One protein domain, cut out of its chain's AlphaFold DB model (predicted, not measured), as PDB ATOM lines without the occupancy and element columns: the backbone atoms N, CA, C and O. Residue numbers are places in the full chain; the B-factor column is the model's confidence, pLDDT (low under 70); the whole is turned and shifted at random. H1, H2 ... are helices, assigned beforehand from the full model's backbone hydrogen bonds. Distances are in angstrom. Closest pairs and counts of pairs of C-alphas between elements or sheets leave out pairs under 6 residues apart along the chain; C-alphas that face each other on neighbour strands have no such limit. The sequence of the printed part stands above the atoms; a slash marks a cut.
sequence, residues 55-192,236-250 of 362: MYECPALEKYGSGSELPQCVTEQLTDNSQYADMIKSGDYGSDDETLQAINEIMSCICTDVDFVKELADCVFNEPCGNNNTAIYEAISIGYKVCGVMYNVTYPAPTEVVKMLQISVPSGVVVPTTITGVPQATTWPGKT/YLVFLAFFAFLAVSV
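What this domain is: This is residues 55 to 192 and 236 to 250 of the 362 residues of an uncharacterized protein of Morchella conica CCBAS932 (UniProt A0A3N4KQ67). A small cluster of helices with few contacts between them: the helical hairpin H5-H6 makes one end, and the side-by-side pair H2 and H4, with H3 at its corner, makes the other. H1 lies between H5 and H8 along one side, while H7 lies on the opposite side, followed by an outlying stretch, residues 166 to 192, with no named element. The printed part has 153 residues with eight named helices, H1 to H8 in order, and no named strand; its class is all helix. It is compact, with a radius of gyration of the C-alphas of 15.6 A and spans of 46 by 33 by 27 A.

How they stand to each other: After H1, residues 59 to 65, come H2, residues 72 to 80, and H3, residues 82 to 90. H2 and H3 only just touch, and only at the corner, with 3 pairs of C-alphas within 8 A; the closest, Leu 78 and Ala 85, are 5.4 A apart. H4, residues 97 to 110, touches H2 with residues 106 to 110 alone, at a shallow tilt of 28 degrees, opposite ways; the closest C-alphas, of Val 74 and Ile 106, are 5.9 A apart. H5, residues 114 to 125, touches H1 at a steep tilt of 45 degrees; the closest C-alphas, of Ala 60 and Leu 120, are 5.9 A apart. H5 and H6, residues 133 to 150, form a hairpin and only just touch, with 3 pairs of C-alphas within 8 A; the closest, Val 124 and Ile 136, are 6.2 A apart. H7, residues 158 to 165, is close to but not clearly touching H5. H8, residues 236 to 250, touches H1, and touches H3 only at their ends. Every O i to N i+4 pair is within hydrogen-bond range in H1 to H7, and 9 of 11 in H8.

Where its parts are: H1 begins at C-alpha 59 (11.957, -24.949, -80.150). H6 measures 25.0 A, H8 20.3 A and H4 20.0 A from first to last C-alpha. H8 ends at C-alpha 250 (10.419, -6.732, -91.580).

The domain as a whole: The C-alphas farthest apart, of Asp 96 and Ser 171, are 47.6 A apart. Residues 193 to 235 are not printed; C-alphas 192 and 236 are 33.2 A apart across this cut. Of the links that are printed whole, none is long. Confidence is low, with pLDDT under 70, in 33 residues, among them 236 to 250.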
ATOM      1  N   MET A  55      13.359 -15.107 -80.433       79.50
ATOM      2  CA  MET A  55      12.092 -15.838 -80.358       79.50
ATOM      3  C   MET A  55      11.959 -16.843 -81.498       79.50
ATOM      4  O   MET A  55      11.495 -17.945 -81.248       79.50
ATOM      5  N   TYR A  56      12.404 -16.531 -82.718       81.25
ATOM      6  CA  TYR A  56      12.265 -17.441 -83.865       81.25
ATOM      7  C   TYR A  56      13.110 -18.713 -83.748       81.25
ATOM      8  O   TYR A  56      12.806 -19.716 -84.387       81.25
ATOM      9  N   GLU A  57      14.146 -18.684 -82.916       83.44
ATOM     10  CA  GLU A  57      14.990 -19.837 -82.598       83.44
ATOM     11  C   GLU A  57      14.387 -20.726 -81.495       83.44
ATOM     12  O   GLU A  57      14.984 -21.722 -81.086       83.44
ATOM     13  N   CYS A  58      13.196 -20.387 -81.006       79.69
ATOM     14  CA  CYS A  58      12.543 -21.119 -79.945       79.69
ATOM     15  C   CYS A  58      12.013 -22.494 -80.404       79.69
ATOM     16  O   CYS A  58      11.114 -22.545 -81.251       79.69
ATOM     17  N   PRO A  59      12.437 -23.615 -79.779       82.75
ATOM     18  CA  PRO A  59      11.957 -24.949 -80.150       82.75
ATOM     19  C   PRO A  59      10.447 -25.127 -79.983       82.75
ATOM     20  O   PRO A  59       9.827 -25.856 -80.754       82.75
ATOM     21  N   ALA A  60       9.836 -24.433 -79.016       74.94
ATOM     22  CA  ALA A  60       8.386 -24.442 -78.839       74.94
ATOM     23  C   ALA A  60       7.685 -23.915 -80.102       74.94
ATOM     24  O   ALA A  60       6.735 -24.518 -80.595       74.94
ATOM     25  N   LEU A  61       8.193 -22.832 -80.697       73.62
ATOM     26  CA  LEU A  61       7.613 -22.273 -81.918       73.62
ATOM     27  C   LEU A  61       7.783 -23.213 -83.115       73.62
ATOM     28  O   LEU A  61       6.881 -23.294 -83.940       73.62
ATOM     29  N   GLU A  62       8.879 -23.970 -83.197       77.00
ATOM     30  CA  GLU A  62       9.058 -25.003 -84.229       77.00
ATOM     31  C   GLU A  62       8.098 -26.190 -84.022       77.00
ATOM     32  O   GLU A  62       7.452 -26.670 -84.962       77.00
ATOM     33  N   LYS A  63       7.950 -26.639 -82.773       77.06
ATOM     34  CA  LYS A  63       7.056 -27.726 -82.366       77.06
ATOM     35  C   LYS A  63       5.601 -27.425 -82.731       77.06
ATOM     36  O   LYS A  63       4.978 -28.206 -83.453       77.06
ATOM     37  N   TYR A  64       5.093 -26.263 -82.328       69.25
ATOM     38  CA  TYR A  64       3.733 -25.835 -82.662       69.25
ATOM     39  C   TYR A  64       3.616 -25.389 -84.124       69.25
ATOM     40  O   TYR A  64       2.612 -25.651 -84.783       69.25
ATOM     41  N   GLY A  65       4.678 -24.800 -84.679       65.62
ATOM     42  CA  GLY A  65       4.702 -24.298 -86.049       65.62
ATOM     43  C   GLY A  65       4.701 -25.380 -87.125       65.62
ATOM     44  O   GLY A  65       4.167 -25.186 -88.218       65.62
ATOM     45  N   SER A  66       5.246 -26.550 -86.802       67.06
ATOM     46  CA  SER A  66       5.175 -27.740 -87.651       67.06
ATOM     47  C   SER A  66       3.798 -28.416 -87.631       67.06
ATOM     48  O   SER A  66       3.530 -29.279 -88.472       67.06
ATOM     49  N   GLY A  67       2.926 -28.042 -86.685       65.56
ATOM     50  CA  GLY A  67       1.646 -28.706 -86.436       65.56
ATOM     51  C   GLY A  67       1.800 -30.154 -85.962       65.56
ATOM     52  O   GLY A  67       0.858 -30.936 -86.086       65.56
ATOM     53  N   SER A  68       2.992 -30.535 -85.486       67.00
ATOM     54  CA  SER A  68       3.261 -31.879 -84.962       67.00
ATOM     55  C   SER A  68       2.584 -32.100 -83.612       67.00
ATOM     56  O   SER A  68       2.053 -33.179 -83.359       67.00
ATOM     57  N   GLU A  69       2.530 -31.050 -82.799       73.94
ATOM     58  CA  GLU A  69       1.753 -30.977 -81.573       73.94
ATOM     59  C   GLU A  69       0.993 -29.654 -81.599       73.94
ATOM     60  O   GLU A  69       1.594 -28.592 -81.732       73.94
ATOM     61  N   LEU A  70      -0.335 -29.713 -81.538       75.06
ATOM     62  CA  LEU A  70      -1.179 -28.535 -81.364       75.06
ATOM     63  C   LEU A  70      -1.633 -28.484 -79.907       75.06
ATOM     64  O   LEU A  70      -1.841 -29.547 -79.312       75.06
ATOM     65  N   PRO A  71      -1.832 -27.285 -79.331       78.12
ATOM     66  CA  PRO A  71      -2.488 -27.171 -78.036       78.12
ATOM     67  C   PRO A  71      -3.807 -27.950 -78.064       78.12
ATOM     68  O   PRO A  71      -4.503 -27.969 -79.089       78.12
ATOM     69  N   GLN A  72      -4.148 -28.626 -76.965       82.00
ATOM     70  CA  GLN A  72      -5.327 -29.499 -76.927       82.00
ATOM     71  C   GLN A  72      -6.582 -28.726 -77.336       82.00
ATOM     72  O   GLN A  72      -7.378 -29.201 -78.142       82.00
ATOM     73  N   CYS A  73      -6.691 -27.495 -76.854       81.00
ATOM     74  CA  CYS A  73      -7.829 -26.640 -77.117       81.00
ATOM     75  C   CYS A  73      -7.945 -26.272 -78.620       81.00
ATOM     76  O   CYS A  73      -9.043 -26.199 -79.165       81.00
ATOM     77  N   VAL A  74      -6.817 -26.129 -79.333       81.50
ATOM     78  CA  VAL A  74      -6.800 -25.919 -80.792       81.50
ATOM     79  C   VAL A  74      -7.204 -27.201 -81.514       81.50
ATOM     80  O   VAL A  74      -7.977 -27.161 -82.464       81.50
ATOM     81  N   THR A  75      -6.714 -28.353 -81.052       82.38
ATOM     82  CA  THR A  75      -7.093 -29.658 -81.616       82.38
ATOM     83  C   THR A  75      -8.599 -29.900 -81.505       82.38
ATOM     84  O   THR A  75      -9.213 -30.354 -82.470       82.38
ATOM     85  N   GLU A  76      -9.202 -29.563 -80.363       82.81
ATOM     86  CA  GLU A  76     -10.650 -29.638 -80.140       82.81
ATOM     87  C   GLU A  76     -11.399 -28.710 -81.103       82.81
ATOM     88  O   GLU A  76     -12.249 -29.180 -81.858       82.81
ATOM     89  N   GLN A  77     -10.991 -27.440 -81.201       79.19
ATOM     90  CA  GLN A  77     -11.595 -26.472 -82.127       79.19
ATOM     91  C   GLN A  77     -11.541 -26.919 -83.595       79.19
ATOM     92  O   GLN A  77     -12.512 -26.763 -84.336       79.19
ATOM     93  N   LEU A  78     -10.429 -27.514 -84.030       80.44
ATOM     94  CA  LEU A  78     -10.281 -28.021 -85.400       80.44
ATOM     95  C   LEU A  78     -11.072 -29.305 -85.659       80.44
ATOM     96  O   LEU A  78     -11.439 -29.577 -86.803       80.44
ATOM     97  N   THR A  79     -11.300 -30.105 -84.619       82.06
ATOM     98  CA  THR A  79     -12.068 -31.350 -84.718       82.06
ATOM     99  C   THR A  79     -13.560 -31.054 -84.780       82.06
ATOM    100  O   THR A  79     -14.257 -31.616 -85.625       82.06
ATOM    101  N   ASP A  80     -14.030 -30.140 -83.933       79.94
ATOM    102  CA  ASP A  80     -15.438 -29.759 -83.859       79.94
ATOM    103  C   ASP A  80     -15.871 -28.927 -85.073       79.94
ATOM    104  O   ASP A  80     -17.015 -29.024 -85.517       79.94
ATOM    105  N   ASN A  81     -14.938 -28.185 -85.682       75.56
ATOM    106  CA  ASN A  81     -15.194 -27.346 -86.846       75.56
ATOM    107  C   ASN A  81     -14.280 -27.709 -88.026       75.56
ATOM    108  O   ASN A  81     -13.332 -26.996 -88.370       75.56
ATOM    109  N   SER A  82     -14.605 -28.806 -88.716       74.31
ATOM    110  CA  SER A  82     -13.824 -29.318 -89.856       74.31
ATOM    111  C   SER A  82     -13.617 -28.302 -90.989       74.31
ATOM    112  O   SER A  82     -12.651 -28.406 -91.743       74.31
ATOM    113  N   GLN A  83     -14.505 -27.312 -91.112       70.75
ATOM    114  CA  GLN A  83     -14.386 -26.224 -92.082       70.75
ATOM    115  C   GLN A  83     -13.166 -25.332 -91.799       70.75
ATOM    116  O   GLN A  83     -12.466 -24.943 -92.733       70.75
ATOM    117  N   TYR A  84     -12.836 -25.093 -90.525       70.12
ATOM    118  CA  TYR A  84     -11.653 -24.319 -90.145       70.12
ATOM    119  C   TYR A  84     -10.365 -25.072 -90.428       70.12
ATOM    120  O   TYR A  84      -9.402 -24.474 -90.901       70.12
ATOM    121  N   ALA A  85     -10.359 -26.393 -90.235       68.38
ATOM    122  CA  ALA A  85      -9.224 -27.217 -90.629       68.38
ATOM    123  C   ALA A  85      -8.936 -27.095 -92.135       68.38
ATOM    124  O   ALA A  85      -7.771 -27.085 -92.530       68.38
ATOM    125  N   ASP A  86      -9.964 -26.975 -92.976       67.44
ATOM    126  CA  ASP A  86      -9.794 -26.824 -94.423       67.44
ATOM    127  C   ASP A  86      -9.408 -25.402 -94.844       67.44
ATOM    128  O   ASP A  86      -8.579 -25.257 -95.741       67.44
ATOM    129  N   MET A  87      -9.903 -24.367 -94.163       64.19
ATOM    130  CA  MET A  87      -9.477 -22.976 -94.382       64.19
ATOM    131  C   MET A  87      -8.022 -22.740 -93.977       64.19
ATOM    132  O   MET A  87      -7.250 -22.095 -94.684       64.19
ATOM    133  N   ILE A  88      -7.616 -23.334 -92.858       64.88
ATOM    134  CA  ILE A  88      -6.229 -23.330 -92.404       64.88
ATOM    135  C   ILE A  88      -5.349 -24.023 -93.451       64.88
ATOM    136  O   ILE A  88      -4.340 -23.476 -93.890       64.88
ATOM    137  N   LYS A  89      -5.753 -25.195 -93.947       63.78
ATOM    138  CA  LYS A  89      -5.001 -25.885 -95.010       63.78
ATOM    139  C   LYS A  89      -4.939 -25.099 -96.317       63.78
ATOM    140  O   LYS A  89      -3.920 -25.168 -97.005       63.78
ATOM    141  N   SER A  90      -6.022 -24.427 -96.707       67.00
ATOM    142  CA  SER A  90      -6.090 -23.708 -97.981       67.00
ATOM    143  C   SER A  90      -5.308 -22.395 -97.948       67.00
ATOM    144  O   SER A  90      -4.879 -21.929 -99.004       67.00
ATOM    145  N   GLY A  91      -5.110 -21.812 -96.758       61.50
ATOM    146  CA  GLY A  91      -4.589 -20.452 -96.603       61.50
ATOM    147  C   GLY A  91      -5.533 -19.389 -97.176       61.50
ATOM    148  O   GLY A  91      -5.136 -18.234 -97.329       61.50
ATOM    149  N   ASP A  92      -6.761 -19.787 -97.519       71.06
ATOM    150  CA  ASP A  92      -7.822 -18.918 -98.004       71.06
ATOM    151  C   ASP A  92      -8.612 -18.435 -96.790       71.06
ATOM    152  O   ASP A  92      -9.650 -18.984 -96.419       71.06
ATOM    153  N   TYR A  93      -8.035 -17.449 -96.104       64.56
ATOM    154  CA  TYR A  93      -8.719 -16.732 -95.040       64.56
ATOM    155  C   TYR A  93      -9.666 -15.753 -95.716       64.56
ATOM    156  O   TYR A  93      -9.282 -14.630 -96.063       64.56
ATOM    157  N   GLY A  94     -10.884 -16.216 -95.973       64.31
ATOM    158  CA  GLY A  94     -11.957 -15.341 -96.403       64.31
ATOM    159  C   GLY A  94     -12.065 -14.137 -95.464       64.31
ATOM    160  O   GLY A  94     -11.722 -14.191 -94.282       64.31
ATOM    161  N   SER A  95     -12.502 -13.003 -96.003       67.69
ATOM    162  CA  SER A  95     -12.783 -11.809 -95.198       67.69
ATOM    163  C   SER A  95     -14.167 -11.862 -94.549       67.69
ATOM    164  O   SER A  95     -14.705 -10.822 -94.180       67.69
ATOM    165  N   ASP A  96     -14.802 -13.031 -94.528       79.25
ATOM    166  CA  ASP A  96     -16.086 -13.231 -93.879       79.25
ATOM    167  C   ASP A  96     -15.928 -13.248 -92.354       79.25
ATOM    168  O   ASP A  96     -14.909 -13.671 -91.799       79.25
ATOM    169  N   ASP A  97     -16.967 -12.764 -91.676       79.75
ATOM    170  CA  ASP A  97     -17.000 -12.645 -90.219       79.75
ATOM    171  C   ASP A  97     -16.807 -14.005 -89.521       79.75
ATOM    172  O   ASP A  97     -16.234 -14.059 -88.433       79.75
ATOM    173  N   GLU A  98     -17.225 -15.106 -90.159       79.12
ATOM    174  CA  GLU A  98     -17.069 -16.471 -89.637       79.12
ATOM    175  C   GLU A  98     -15.592 -16.891 -89.586       79.12
ATOM    176  O   GLU A  98     -15.141 -17.450 -88.584       79.12
ATOM    177  N   THR A  99     -14.813 -16.564 -90.619       76.12
ATOM    178  CA  THR A  99     -13.361 -16.787 -90.648       76.12
ATOM    179  C   THR A  99     -12.639 -16.002 -89.559       76.12
ATOM    180  O   THR A  99     -11.800 -16.548 -88.838       76.12
ATOM    181  N   LEU A 100     -12.975 -14.721 -89.408       76.25
ATOM    182  CA  LEU A 100     -12.390 -13.866 -88.374       76.25
ATOM    183  C   LEU A 100     -12.734 -14.363 -86.969       76.25
ATOM    184  O   LEU A 100     -11.866 -14.382 -86.094       76.25
ATOM    185  N   GLN A 101     -13.975 -14.798 -86.752       81.50
ATOM    186  CA  GLN A 101     -14.393 -15.380 -85.484       81.50
ATOM    187  C   GLN A 101     -13.585 -16.640 -85.154       81.50
ATOM    188  O   GLN A 101     -13.063 -16.750 -84.048       81.50
ATOM    189  N   ALA A 102     -13.409 -17.542 -86.116       75.81
ATOM    190  CA  ALA A 102     -12.644 -18.771 -85.930       75.81
ATOM    191  C   ALA A 102     -11.185 -18.514 -85.548       75.81
ATOM    192  O   ALA A 102     -10.650 -19.126 -84.625       75.81
ATOM    193  N   ILE A 103     -10.544 -17.575 -86.248       75.62
ATOM    194  CA  ILE A 103      -9.174 -17.159 -85.946       75.62
ATOM    195  C   ILE A 103      -9.117 -16.588 -84.530       75.62
ATOM    196  O   ILE A 103      -8.234 -16.962 -83.762       75.62
ATOM    197  N   ASN A 104     -10.067 -15.732 -84.150       79.56
ATOM    198  CA  ASN A 104     -10.121 -15.173 -82.802       79.56
ATOM    199  C   ASN A 104     -10.311 -16.251 -81.728       79.56
ATOM    200  O   ASN A 104      -9.667 -16.180 -80.685       79.56
ATOM    201  N   GLU A 105     -11.147 -17.260 -81.978       82.62
ATOM    202  CA  GLU A 105     -11.356 -18.379 -81.057       82.62
ATOM    203  C   GLU A 105     -10.088 -19.226 -80.903       82.62
ATOM    204  O   GLU A 105      -9.659 -19.468 -79.775       82.62
ATOM    205  N   ILE A 106      -9.425 -19.593 -82.005       80.25
ATOM    206  CA  ILE A 106      -8.153 -20.337 -81.991       80.25
ATOM    207  C   ILE A 106      -7.061 -19.544 -81.270       80.25
ATOM    208  O   ILE A 106      -6.318 -20.089 -80.457       80.25
ATOM    209  N   MET A 107      -6.957 -18.250 -81.538       79.00
ATOM    210  CA  MET A 107      -5.920 -17.413 -80.947       79.00
ATOM    211  C   MET A 107      -6.170 -17.136 -79.464       79.00
ATOM    212  O   MET A 107      -5.240 -17.194 -78.662       79.00
ATOM    213  N   SER A 108      -7.428 -16.925 -79.075       83.12
ATOM    214  CA  SER A 108      -7.836 -16.873 -77.668       83.12
ATOM    215  C   SER A 108      -7.506 -18.185 -76.945       83.12
ATOM    216  O   SER A 108      -7.002 -18.174 -75.822       83.12
ATOM    217  N   CYS A 109      -7.684 -19.319 -77.625       84.56
ATOM    218  CA  CYS A 109      -7.280 -20.643 -77.158       84.56
ATOM    219  C   CYS A 109      -5.781 -20.706 -76.835       84.56
ATOM    220  O   CYS A 109      -5.386 -21.025 -75.719       84.56
ATOM    221  N   ILE A 110      -4.940 -20.316 -77.794       83.31
ATOM    222  CA  ILE A 110      -3.479 -20.303 -77.644       83.31
ATOM    223  C   ILE A 110      -3.056 -19.371 -76.494       83.31
ATOM    224  O   ILE A 110      -2.174 -19.712 -75.712       83.31
ATOM    225  N   CYS A 111      -3.726 -18.226 -76.342       84.81
ATOM    226  CA  CYS A 111      -3.501 -17.282 -75.246       84.81
ATOM    227  C   CYS A 111      -4.050 -17.746 -73.878       84.81
ATOM    228  O   CYS A 111      -3.860 -17.075 -72.869       84.81
ATOM    229  N   THR A 112      -4.783 -18.852 -73.801       86.88
ATOM    230  CA  THR A 112      -5.321 -19.368 -72.527       86.88
ATOM    231  C   THR A 112      -4.751 -20.729 -72.153       86.88
ATOM    232  O   THR A 112      -4.830 -21.117 -70.982       86.88
ATOM    233  N   ASP A 113      -4.122 -21.413 -73.108       85.81
ATOM    234  CA  ASP A 113      -3.449 -22.687 -72.911       85.81
ATOM    235  C   ASP A 113      -2.201 -22.519 -72.030       85.81
ATOM    236  O   ASP A 113      -1.196 -21.904 -72.391       85.81
ATOM    237  N   VAL A 114      -2.306 -23.054 -70.815       87.56
ATOM    238  CA  VAL A 114      -1.291 -22.945 -69.762       87.56
ATOM    239  C   VAL A 114       0.029 -23.580 -70.189       87.56
ATOM    240  O   VAL A 114       1.087 -23.016 -69.913       87.56
ATOM    241  N   ASP A 115      -0.032 -24.742 -70.839       87.88
ATOM    242  CA  ASP A 115       1.152 -25.521 -71.186       87.88
ATOM    243  C   ASP A 115       1.892 -24.860 -72.350       87.88
ATOM    244  O   ASP A 115       3.107 -24.674 -72.272       87.88
ATOM    245  N   PHE A 116       1.158 -24.391 -73.363       84.69
ATOM    246  CA  PHE A 116       1.715 -23.616 -74.467       84.69
ATOM    247  C   PHE A 116       2.387 -22.329 -73.976       84.69
ATOM    248  O   PHE A 116       3.549 -22.069 -74.297       84.69
ATOM    249  N   VAL A 117       1.682 -21.516 -73.174       85.12
ATOM    250  CA  VAL A 117       2.232 -20.239 -72.696       85.12
ATOM    251  C   VAL A 117       3.442 -20.473 -71.796       85.12
ATOM    252  O   VAL A 117       4.409 -19.714 -71.862       85.12
ATOM    253  N   LYS A 118       3.426 -21.533 -70.982       88.25
ATOM    254  CA  LYS A 118       4.575 -21.916 -70.165       88.25
ATOM    255  C   LYS A 118       5.772 -22.318 -71.021       88.25
ATOM    256  O   LYS A 118       6.855 -21.795 -70.786       88.25
ATOM    257  N   GLU A 119       5.588 -23.198 -72.004       86.81
ATOM    258  CA  GLU A 119       6.675 -23.672 -72.871       86.81
ATOM    259  C   GLU A 119       7.298 -22.510 -73.661       86.81
ATOM    260  O   GLU A 119       8.522 -22.381 -73.735       86.81
ATOM    261  N   LEU A 120       6.460 -21.603 -74.172       84.94
ATOM    262  CA  LEU A 120       6.917 -20.392 -74.843       84.94
ATOM    263  C   LEU A 120       7.672 -19.454 -73.893       84.94
ATOM    264  O   LEU A 120       8.729 -18.935 -74.244       84.94
ATOM    265  N   ALA A 121       7.152 -19.230 -72.688       85.75
ATOM    266  CA  ALA A 121       7.803 -18.365 -71.718       85.75
ATOM    267  C   ALA A 121       9.135 -18.952 -71.237       85.75
ATOM    268  O   ALA A 121      10.127 -18.231 -71.204       85.75
ATOM    269  N   ASP A 122       9.193 -20.250 -70.928       87.31
ATOM    270  CA  ASP A 122      10.438 -20.935 -70.569       87.31
ATOM    271  C   ASP A 122      11.480 -20.764 -71.678       87.31
ATOM    272  O   ASP A 122      12.648 -20.508 -71.401       87.31
ATOM    273  N   CYS A 123      11.067 -20.815 -72.938       86.06
ATOM    274  CA  CYS A 123      11.952 -20.582 -74.067       86.06
ATOM    275  C   CYS A 123      12.460 -19.131 -74.176       86.06
ATOM    276  O   CYS A 123      13.637 -18.899 -74.434       86.06
ATOM    277  N   VAL A 124      11.592 -18.143 -73.931       85.81
ATOM    278  CA  VAL A 124      11.964 -16.716 -73.911       85.81
ATOM    279  C   VAL A 124      12.886 -16.391 -72.734       85.81
ATOM    280  O   VAL A 124      13.797 -15.576 -72.857       85.81
ATOM    281  N   PHE A 125      12.660 -16.995 -71.570       85.81
ATOM    282  CA  PHE A 125      13.494 -16.746 -70.400       85.81
ATOM    283  C   PHE A 125      14.823 -17.490 -70.453       85.81
ATOM    284  O   PHE A 125      15.780 -17.015 -69.852       85.81
ATOM    285  N   ASN A 126      14.907 -18.613 -71.161       88.06
ATOM    286  CA  ASN A 126      16.140 -19.376 -71.338       88.06
ATOM    287  C   ASN A 126      16.793 -19.074 -72.696       88.06
ATOM    288  O   ASN A 126      16.436 -18.121 -73.384       88.06
ATOM    289  N   GLU A 127      17.823 -19.834 -73.069       82.44
ATOM    290  CA  GLU A 127      18.412 -19.690 -74.400       82.44
ATOM    291  C   GLU A 127      17.362 -19.995 -75.475       82.44
ATOM    292  O   GLU A 127      16.630 -20.980 -75.348       82.44
ATOM    293  N   PRO A 128      17.274 -19.153 -76.517       80.75
ATOM    294  CA  PRO A 128      18.278 -18.165 -76.959       80.75
ATOM    295  C   PRO A 128      18.124 -16.731 -76.396       80.75
ATOM    296  O   PRO A 128      19.067 -15.943 -76.468       80.75
ATOM    297  N   CYS A 129      16.979 -16.360 -75.815       81.88
ATOM    298  CA  CYS A 129      16.689 -14.972 -75.408       81.88
ATOM    299  C   CYS A 129      17.210 -14.589 -74.006       81.88
ATOM    300  O   CYS A 129      17.412 -13.408 -73.721       81.88
ATOM    301  N   GLY A 130      17.470 -15.572 -73.141       86.50
ATOM    302  CA  GLY A 130      17.714 -15.423 -71.699       86.50
ATOM    303  C   GLY A 130      18.877 -14.513 -71.292       86.50
ATOM    304  O   GLY A 130      18.938 -14.052 -70.154       86.50
ATOM    305  N   ASN A 131      19.783 -14.208 -72.224       87.81
ATOM    306  CA  ASN A 131      20.942 -13.343 -71.994       87.81
ATOM    307  C   ASN A 131      20.686 -11.862 -72.341       87.81
ATOM    308  O   ASN A 131      21.570 -11.028 -72.146       87.81
ATOM    309  N   ASN A 132      19.504 -11.515 -72.865       89.62
ATOM    310  CA  ASN A 132      19.174 -10.168 -73.323       89.62
ATOM    311  C   ASN A 132      17.860  -9.670 -72.698       89.62
ATOM    312  O   ASN A 132      16.770  -9.945 -73.192       89.62
ATOM    313  N   ASN A 133      17.972  -8.863 -71.638       88.69
ATOM    314  CA  ASN A 133      16.814  -8.290 -70.937       88.69
ATOM    315  C   ASN A 133      15.898  -7.453 -71.837       88.69
ATOM    316  O   ASN A 133      14.692  -7.422 -71.599       88.69
ATOM    317  N   THR A 134      16.449  -6.789 -72.856       89.50
ATOM    318  CA  THR A 134      15.650  -6.021 -73.816       89.50
ATOM    319  C   THR A 134      14.784  -6.957 -74.652       89.50
ATOM    320  O   THR A 134      13.575  -6.764 -74.707       89.50
ATOM    321  N   ALA A 135      15.371  -8.028 -75.193       85.06
ATOM    322  CA  ALA A 135      14.631  -9.025 -75.963       85.06
ATOM    323  C   ALA A 135      13.556  -9.721 -75.113       85.06
ATOM    324  O   ALA A 135      12.422  -9.883 -75.546       85.06
ATOM    325  N   ILE A 136      13.872 -10.073 -73.864       85.62
ATOM    326  CA  ILE A 136      12.891 -10.663 -72.940       85.62
ATOM    327  C   ILE A 136      11.727  -9.695 -72.694       85.62
ATOM    328  O   ILE A 136      10.565 -10.098 -72.732       85.62
ATOM    329  N   TYR A 137      12.016  -8.412 -72.457       87.06
ATOM    330  CA  TYR A 137      10.981  -7.397 -72.266       87.06
ATOM    331  C   TYR A 137      10.095  -7.240 -73.509       87.06
ATOM    332  O   TYR A 137       8.870  -7.213 -73.382       87.06
ATOM    333  N   GLU A 138      10.694  -7.166 -74.698       83.94
ATOM    334  CA  GLU A 138       9.984  -7.054 -75.976       83.94
ATOM    335  C   GLU A 138       9.098  -8.277 -76.232       83.94
ATOM    336  O   GLU A 138       7.908  -8.119 -76.504       83.94
ATOM    337  N   ALA A 139       9.624  -9.485 -76.026       83.06
ATOM    338  CA  ALA A 139       8.881 -10.735 -76.158       83.06
ATOM    339  C   ALA A 139       7.644 -10.780 -75.243       83.06
ATOM    340  O   ALA A 139       6.538 -11.091 -75.691       83.06
ATOM    341  N   ILE A 140       7.805 -10.413 -73.965       85.38
ATOM    342  CA  ILE A 140       6.688 -10.346 -73.011       85.38
ATOM    343  C   ILE A 140       5.688  -9.267 -73.441       85.38
ATOM    344  O   ILE A 140       4.483  -9.516 -73.459       85.38
ATOM    345  N   SER A 141       6.165  -8.072 -73.795       84.19
ATOM    346  CA  SER A 141       5.319  -6.953 -74.220       84.19
ATOM    347  C   SER A 141       4.453  -7.330 -75.423       84.19
ATOM    348  O   SER A 141       3.241  -7.111 -75.400       84.19
ATOM    349  N   ILE A 142       5.046  -7.964 -76.435       82.75
ATOM    350  CA  ILE A 142       4.344  -8.419 -77.637       82.75
ATOM    351  C   ILE A 142       3.308  -9.481 -77.285       82.75
ATOM    352  O   ILE A 142       2.156  -9.333 -77.679       82.75
ATOM    353  N   GLY A 143       3.660 -10.493 -76.485       81.19
ATOM    354  CA  GLY A 143       2.701 -11.518 -76.064       81.19
ATOM    355  C   GLY A 143       1.474 -10.925 -75.359       81.19
ATOM    356  O   GLY A 143       0.336 -11.275 -75.673       81.19
ATOM    357  N   TYR A 144       1.689  -9.960 -74.462       84.50
ATOM    358  CA  TYR A 144       0.609  -9.261 -73.759       84.50
ATOM    359  C   TYR A 144      -0.230  -8.386 -74.686       84.50
ATOM    360  O   TYR A 144      -1.455  -8.384 -74.577       84.50
ATOM    361  N   LYS A 145       0.406  -7.646 -75.601       81.19
ATOM    362  CA  LYS A 145      -0.304  -6.818 -76.577       81.19
ATOM    363  C   LYS A 145      -1.122  -7.683 -77.533       81.19
ATOM    364  O   LYS A 145      -2.300  -7.425 -77.720       81.19
ATOM    365  N   VAL A 146      -0.551  -8.739 -78.098       78.81
ATOM    366  CA  VAL A 146      -1.258  -9.621 -79.034       78.81
ATOM    367  C   VAL A 146      -2.470 -10.258 -78.350       78.81
ATOM    368  O   VAL A 146      -3.599 -10.069 -78.796       78.81
ATOM    369  N   CYS A 147      -2.275 -10.924 -77.212       82.50
ATOM    370  CA  CYS A 147      -3.375 -11.590 -76.517       82.50
ATOM    371  C   CYS A 147      -4.413 -10.609 -75.951       82.50
ATOM    372  O   CYS A 147      -5.613 -10.839 -76.089       82.50
ATOM    373  N   GLY A 148      -3.981  -9.495 -75.356       78.88
ATOM    374  CA  GLY A 148      -4.885  -8.522 -74.743       78.88
ATOM    375  C   GLY A 148      -5.622  -7.646 -75.747       78.88
ATOM    376  O   GLY A 148      -6.816  -7.404 -75.593       78.88
ATOM    377  N   VAL A 149      -4.931  -7.171 -76.782       72.69
ATOM    378  CA  VAL A 149      -5.468  -6.172 -77.718       72.69
ATOM    379  C   VAL A 149      -6.215  -6.818 -78.865       72.69
ATOM    380  O   VAL A 149      -7.295  -6.342 -79.216       72.69
ATOM    381  N   MET A 150      -5.654  -7.882 -79.445       69.44
ATOM    382  CA  MET A 150      -6.259  -8.537 -80.604       69.44
ATOM    383  C   MET A 150      -7.324  -9.547 -80.186       69.44
ATOM    384  O   MET A 150      -8.361  -9.628 -80.835       69.44
ATOM    385  N   TYR A 151      -7.106 -10.261 -79.078       76.94
ATOM    386  CA  TYR A 151      -7.957 -11.393 -78.686       76.94
ATOM    387  C   TYR A 151      -8.702 -11.193 -77.363       76.94
ATOM    388  O   TYR A 151      -9.371 -12.108 -76.888       76.94
ATOM    389  N   ASN A 152      -8.634  -9.989 -76.777       83.06
ATOM    390  CA  ASN A 152      -9.335  -9.618 -75.543       83.06
ATOM    391  C   ASN A 152      -9.046 -10.565 -74.354       83.06
ATOM    392  O   ASN A 152      -9.876 -10.754 -73.463       83.06
ATOM    393  N   VAL A 153      -7.854 -11.170 -74.328       82.75
ATOM    394  CA  VAL A 153      -7.399 -12.054 -73.253       82.75
ATOM    395  C   VAL A 153      -6.603 -11.245 -72.239       82.75
ATOM    396  O   VAL A 153      -5.520 -10.737 -72.521       82.75
ATOM    397  N   THR A 154      -7.132 -11.131 -71.024       86.38
ATOM    398  CA  THR A 154      -6.486 -10.359 -69.956       86.38
ATOM    399  C   THR A 154      -5.654 -11.280 -69.061       86.38
ATOM    400  O   THR A 154      -6.208 -12.119 -68.352       86.38
ATOM    401  N   TYR A 155      -4.332 -11.109 -69.063       84.06
ATOM    402  CA  TYR A 155      -3.418 -11.858 -68.191       84.06
ATOM    403  C   TYR A 155      -3.176 -11.162 -66.847       84.06
ATOM    404  O   TYR A 155      -3.273  -9.934 -66.770       84.06
ATOM    405  N   PRO A 156      -2.782 -11.907 -65.796       88.75
ATOM    406  CA  PRO A 156      -2.120 -11.340 -64.624       88.75
ATOM    407  C   PRO A 156      -0.882 -10.515 -64.981       88.75
ATOM    408  O   PRO A 156      -0.395 -10.577 -66.100       88.75
ATOM    409  N   ALA A 157      -0.326  -9.771 -64.026       88.62
ATOM    410  CA  ALA A 157       0.972  -9.123 -64.222       88.62
ATOM    411  C   ALA A 157       2.056 -10.144 -64.650       88.62
ATOM    412  O   ALA A 157       2.037 -11.270 -64.143       88.62
ATOM    413  N   PRO A 158       3.058  -9.779 -65.482       88.75
ATOM    414  CA  PRO A 158       4.062 -10.742 -65.957       88.75
ATOM    415  C   PRO A 158       4.820 -11.446 -64.829       88.75
ATOM    416  O   PRO A 158       5.037 -12.654 -64.875       88.75
ATOM    417  N   THR A 159       5.140 -10.716 -63.759       88.56
ATOM    418  CA  THR A 159       5.727 -11.301 -62.540       88.56
ATOM    419  C   THR A 159       4.828 -12.334 -61.852       88.56
ATOM    420  O   THR A 159       5.340 -13.293 -61.278       88.56
ATOM    421  N   GLU A 160       3.506 -12.173 -61.908       89.12
ATOM    422  CA  GLU A 160       2.545 -13.134 -61.362       89.12
ATOM    423  C   GLU A 160       2.357 -14.327 -62.297       89.12
ATOM    424  O   GLU A 160       2.305 -15.453 -61.817       89.12
ATOM    425  N   VAL A 161       2.356 -14.122 -63.619       85.69
ATOM    426  CA  VAL A 161       2.344 -15.220 -64.600       85.69
ATOM    427  C   VAL A 161       3.549 -16.140 -64.409       85.69
ATOM    428  O   VAL A 161       3.373 -17.351 -64.302       85.69
ATOM    429  N   VAL A 162       4.753 -15.578 -64.262       87.94
ATOM    430  CA  VAL A 162       5.970 -16.355 -63.970       87.94
ATOM    431  C   VAL A 162       5.796 -17.231 -62.726       87.94
ATOM    432  O   VAL A 162       6.144 -18.411 -62.744       87.94
ATOM    433  N   LYS A 163       5.210 -16.684 -61.653       87.88
ATOM    434  CA  LYS A 163       4.949 -17.434 -60.414       87.88
ATOM    435  C   LYS A 163       3.872 -18.501 -60.595       87.88
ATOM    436  O   LYS A 163       4.070 -19.632 -60.160       87.88
ATOM    437  N   MET A 164       2.742 -18.150 -61.212       85.44
ATOM    438  CA  MET A 164       1.599 -19.048 -61.410       85.44
ATOM    439  C   MET A 164       1.979 -20.258 -62.265       85.44
ATOM    440  O   MET A 164       1.586 -21.377 -61.944       85.44
ATOM    441  N   LEU A 165       2.770 -20.038 -63.317       87.38
ATOM    442  CA  LEU A 165       3.206 -21.082 -64.245       87.38
ATOM    443  C   LEU A 165       4.471 -21.824 -63.787       87.38
ATOM    444  O   LEU A 165       4.844 -22.836 -64.385       87.38
ATOM    445  N   GLN A 166       5.103 -21.360 -62.704       92.94
ATOM    446  CA  GLN A 166       6.373 -21.884 -62.195       92.94
ATOM    447  C   GLN A 166       7.481 -21.837 -63.261       92.94
ATOM    448  O   GLN A 166       8.222 -22.802 -63.445       92.94
ATOM    449  N   ILE A 167       7.558 -20.715 -63.977       88.12
ATOM    450  CA  ILE A 167       8.572 -20.456 -65.002       88.12
ATOM    451  C   ILE A 167       9.908 -20.166 -64.320       88.12
ATOM    452  O   ILE A 167       9.983 -19.393 -63.358       88.12
ATOM    453  N   SER A 168      10.976 -20.776 -64.829       88.88
ATOM    454  CA  SER A 168      12.324 -20.549 -64.306       88.88
ATOM    455  C   SER A 168      12.935 -19.308 -64.948       88.88
ATOM    456  O   SER A 168      13.219 -19.299 -66.139       88.88
ATOM    457  N   VAL A 169      13.157 -18.260 -64.152       88.88
ATOM    458  CA  VAL A 169      13.783 -17.012 -64.617       88.88
ATOM    459  C   VAL A 169      15.274 -17.020 -64.264       88.88
ATOM    460  O   VAL A 169      15.603 -17.124 -63.075       88.88
ATOM    461  N   PRO A 170      16.191 -16.900 -65.244       88.62
ATOM    462  CA  PRO A 170      17.621 -16.849 -64.965       88.62
ATOM    463  C   PRO A 170      18.029 -15.669 -64.082       88.62
ATOM    464  O   PRO A 170      17.410 -14.604 -64.061       88.62
ATOM    465  N   SER A 171      19.131 -15.851 -63.354       88.25
ATOM    466  CA  SER A 171      19.689 -14.791 -62.512       88.25
ATOM    467  C   SER A 171      20.127 -13.596 -63.360       88.25
ATOM    468  O   SER A 171      20.896 -13.755 -64.301       88.25
ATOM    469  N   GLY A 172      19.677 -12.395 -62.992       85.44
ATOM    470  CA  GLY A 172      19.981 -11.157 -63.721       85.44
ATOM    471  C   GLY A 172      18.908 -10.733 -64.728       85.44
ATOM    472  O   GLY A 172      18.965  -9.601 -65.215       85.44
ATOM    473  N   VAL A 173      17.904 -11.583 -64.976       87.50
ATOM    474  CA  VAL A 173      16.740 -11.214 -65.784       87.50
ATOM    475  C   VAL A 173      15.748 -10.392 -64.970       87.50
ATOM    476  O   VAL A 173      15.393 -10.742 -63.843       87.50
ATOM    477  N   VAL A 174      15.287  -9.282 -65.550       87.50
ATOM    478  CA  VAL A 174      14.284  -8.401 -64.941       87.50
ATOM    479  C   VAL A 174      12.949  -8.590 -65.648       87.50
ATOM    480  O   VAL A 174      12.783  -8.190 -66.797       87.50
ATOM    481  N   VAL A 175      11.981  -9.174 -64.944       87.94
ATOM    482  CA  VAL A 175      10.609  -9.336 -65.441       87.94
ATOM    483  C   VAL A 175       9.827  -8.041 -65.195       87.94
ATOM    484  O   VAL A 175       9.789  -7.574 -64.052       87.94
ATOM    485  N   PRO A 176       9.174  -7.451 -66.212       84.69
ATOM    486  CA  PRO A 176       8.365  -6.256 -66.013       84.69
ATOM    487  C   PRO A 176       7.168  -6.535 -65.097       84.69
ATOM    488  O   PRO A 176       6.489  -7.554 -65.209       84.69
ATOM    489  N   THR A 177       6.866  -5.604 -64.192       87.12
ATOM    490  CA  THR A 177       5.674  -5.697 -63.331       87.12
ATOM    491  C   THR A 177       4.399  -5.309 -64.065       87.12
ATOM    492  O   THR A 177       3.321  -5.727 -63.663       87.12
ATOM    493  N   THR A 178       4.512  -4.501 -65.118       88.00
ATOM    494  CA  THR A 178       3.378  -4.006 -65.898       88.00
ATOM    495  C   THR A 178       3.760  -3.834 -67.358       88.00
ATOM    496  O   THR A 178       4.862  -3.369 -67.643       88.00
ATOM    497  N   ILE A 179       2.823  -4.116 -68.261       84.50
ATOM    498  CA  ILE A 179       2.928  -3.770 -69.680       84.50
ATOM    499  C   ILE A 179       2.061  -2.542 -69.954       84.50
ATOM    500  O   ILE A 179       0.872  -2.521 -69.630       84.50
ATOM    501  N   THR A 180       2.667  -1.495 -70.512       84.31
ATOM    502  CA  THR A 180       1.982  -0.229 -70.796       84.31
ATOM    503  C   THR A 180       0.855  -0.438 -71.802       84.31
ATOM    504  O   THR A 180       1.056  -1.037 -72.855       84.31
ATOM    505  N   GLY A 181      -0.330   0.087 -71.486       79.81
ATOM    506  CA  GLY A 181      -1.492   0.046 -72.374       79.81
ATOM    507  C   GLY A 181      -2.269  -1.270 -72.355       79.81
ATOM    508  O   GLY A 181      -3.368  -1.294 -72.887       79.81
ATOM    509  N   VAL A 182      -1.773  -2.330 -71.709       78.56
ATOM    510  CA  VAL A 182      -2.475  -3.619 -71.636       78.56
ATOM    511  C   VAL A 182      -3.157  -3.765 -70.270       78.56
ATOM    512  O   VAL A 182      -2.463  -3.759 -69.244       78.56
ATOM    513  N   PRO A 183      -4.497  -3.896 -70.214       82.62
ATOM    514  CA  PRO A 183      -5.205  -4.227 -68.982       82.62
ATOM    515  C   PRO A 183      -4.686  -5.541 -68.391       82.62
ATOM    516  O   PRO A 183      -4.403  -6.487 -69.123       82.62
ATOM    517  N   GLN A 184      -4.572  -5.608 -67.065       83.50
ATOM    518  CA  GLN A 184      -4.113  -6.806 -66.360       83.50
ATOM    519  C   GLN A 184      -5.198  -7.334 -65.426       83.50
ATOM    520  O   GLN A 184      -5.904  -6.572 -64.765       83.50
ATOM    521  N   ALA A 185      -5.315  -8.655 -65.384       85.12
ATOM    522  CA  ALA A 185      -6.208  -9.399 -64.519       85.12
ATOM    523  C   ALA A 185      -5.509  -9.742 -63.197       85.12
ATOM    524  O   ALA A 185      -4.326  -9.479 -62.990       85.12
ATOM    525  N   THR A 186      -6.245 -10.358 -62.279       83.62
ATOM    526  CA  THR A 186      -5.688 -10.929 -61.042       83.62
ATOM    527  C   THR A 186      -5.604 -12.453 -61.091       83.62
ATOM    528  O   THR A 186      -4.998 -13.065 -60.214       83.62
ATOM    529  N   THR A 187      -6.190 -13.076 -62.115       84.69
ATOM    530  CA  THR A 187      -6.294 -14.529 -62.281       84.69
ATOM    531  C   THR A 187      -5.971 -14.936 -63.710       84.69
ATOM    532  O   THR A 187      -6.107 -14.136 -64.634       84.69
ATOM    533  N   TRP A 188      -5.546 -16.188 -63.889       84.88
ATOM    534  CA  TRP A 188      -5.306 -16.756 -65.214       84.88
ATOM    535  C   TRP A 188      -6.589 -16.729 -66.066       84.88
ATOM    536  O   TRP A 188      -7.660 -17.070 -65.548       84.88
ATOM    537  N   PRO A 189      -6.520 -16.340 -67.348       82.25
ATOM    538  CA  PRO A 189      -7.690 -16.311 -68.216       82.25
ATOM    539  C   PRO A 189      -8.242 -17.727 -68.461       82.25
ATOM    540  O   PRO A 189      -7.506 -18.705 -68.494       82.25
ATOM    541  N   GLY A 190      -9.565 -17.870 -68.557       70.19
ATOM    542  CA  GLY A 190     -10.223 -19.179 -68.710       70.19
ATOM    543  C   GLY A 190     -10.302 -20.026 -67.428       70.19
ATOM    544  O   GLY A 190     -11.076 -20.979 -67.371       70.19
ATOM    545  N   LYS A 191      -9.592 -19.656 -66.353       61.53
ATOM    546  CA  LYS A 191      -9.841 -20.201 -65.013       61.53
ATOM    547  C   LYS A 191     -10.929 -19.360 -64.358       61.53
ATOM    548  O   LYS A 191     -10.648 -18.324 -63.755       61.53
ATOM    549  N   THR A 192     -12.180 -19.803 -64.447       43.31
ATOM    550  CA  THR A 192     -13.199 -19.341 -63.504       43.31
ATOM    551  C   THR A 192     -12.672 -19.646 -62.109       43.31
ATOM    552  O   THR A 192     -12.395 -20.797 -61.770       43.31
ATOM    553  N   TYR A 236       1.670 -26.478 -92.067       34.19
ATOM    554  CA  TYR A 236       2.836 -25.599 -91.919       34.19
ATOM    555  C   TYR A 236       2.568 -24.136 -92.312       34.19
ATOM    556  O   TYR A 236       3.256 -23.244 -91.833       34.19
ATOM    557  N   LEU A 237       1.594 -23.865 -93.191       32.28
ATOM    558  CA  LEU A 237       1.409 -22.539 -93.798       32.28
ATOM    559  C   LEU A 237       0.667 -21.535 -92.904       32.28
ATOM    560  O   LEU A 237       0.842 -20.339 -93.096       32.28
ATOM    561  N   VAL A 238      -0.109 -21.992 -91.918       35.31
ATOM    562  CA  VAL A 238      -0.901 -21.115 -91.027       35.31
ATOM    563  C   VAL A 238      -0.098 -20.637 -89.842       35.31
ATOM    564  O   VAL A 238      -0.100 -19.455 -89.518       35.31
ATOM    565  N   PHE A 239       0.669 -21.537 -89.241       34.59
ATOM    566  CA  PHE A 239       1.608 -21.138 -88.211       34.59
ATOM    567  C   PHE A 239       2.753 -20.309 -88.799       34.59
ATOM    568  O   PHE A 239       3.100 -19.281 -88.227       34.59
ATOM    569  N   LEU A 240       3.264 -20.657 -89.991       34.47
ATOM    570  CA  LEU A 240       4.167 -19.766 -90.725       34.47
ATOM    571  C   LEU A 240       3.497 -18.442 -91.108       34.47
ATOM    572  O   LEU A 240       4.224 -17.474 -91.238       34.47
ATOM    573  N   ALA A 241       2.168 -18.354 -91.252       34.88
ATOM    574  CA  ALA A 241       1.467 -17.083 -91.465       34.88
ATOM    575  C   ALA A 241       1.416 -16.212 -90.208       34.88
ATOM    576  O   ALA A 241       1.510 -14.996 -90.315       34.88
ATOM    577  N   PHE A 242       1.328 -16.823 -89.027       41.56
ATOM    578  CA  PHE A 242       1.390 -16.120 -87.748       41.56
ATOM    579  C   PHE A 242       2.825 -15.671 -87.411       41.56
ATOM    580  O   PHE A 242       3.042 -14.540 -86.982       41.56
ATOM    581  N   PHE A 243       3.835 -16.493 -87.719       39.03
ATOM    582  CA  PHE A 243       5.241 -16.071 -87.652       39.03
ATOM    583  C   PHE A 243       5.624 -15.111 -88.775       39.03
ATOM    584  O   PHE A 243       6.430 -14.217 -88.555       39.03
ATOM    585  N   ALA A 244       5.008 -15.223 -89.952       31.48
ATOM    586  CA  ALA A 244       5.101 -14.214 -90.995       31.48
ATOM    587  C   ALA A 244       4.356 -12.941 -90.591       31.48
ATOM    588  O   ALA A 244       4.790 -11.886 -90.992       31.48
ATOM    589  N   PHE A 245       3.314 -12.963 -89.762       31.80
ATOM    590  CA  PHE A 245       2.730 -11.732 -89.219       31.80
ATOM    591  C   PHE A 245       3.729 -10.993 -88.309       31.80
ATOM    592  O   PHE A 245       3.796  -9.769 -88.348       31.80
ATOM    593  N   LEU A 246       4.571 -11.731 -87.573       35.88
ATOM    594  CA  LEU A 246       5.692 -11.171 -86.804       35.88
ATOM    595  C   LEU A 246       6.927 -10.826 -87.669       35.88
ATOM    596  O   LEU A 246       7.688  -9.940 -87.293       35.88
ATOM    597  N   ALA A 247       7.109 -11.479 -88.828       28.20
ATOM    598  CA  ALA A 247       8.249 -11.280 -89.737       28.20
ATOM    599  C   ALA A 247       7.960 -10.404 -90.986       28.20
ATOM    600  O   ALA A 247       8.888  -9.976 -91.663       28.20
ATOM    601  N   VAL A 248       6.701 -10.109 -91.330       28.67
ATOM    602  CA  VAL A 248       6.273  -9.270 -92.478       28.67
ATOM    603  C   VAL A 248       6.229  -7.789 -92.103       28.67
ATOM    604  O   VAL A 248       6.289  -6.937 -92.986       28.67
ATOM    605  N   SER A 249       6.299  -7.455 -90.814       30.28
ATOM    606  CA  SER A 249       6.757  -6.137 -90.357       30.28
ATOM    607  C   SER A 249       8.233  -5.856 -90.708       30.28
ATOM    608  O   SER A 249       8.709  -4.764 -90.435       30.28
ATOM    609  N   VAL A 250       8.959  -6.795 -91.342       32.16
ATOM    610  CA  VAL A 250      10.419  -6.732 -91.580       32.16
ATOM    611  C   VAL A 250      10.809  -6.628 -93.067       32.16
ATOM    612  O   VAL A 250      11.897  -7.039 -93.468       32.16
TER     613      VAL A 250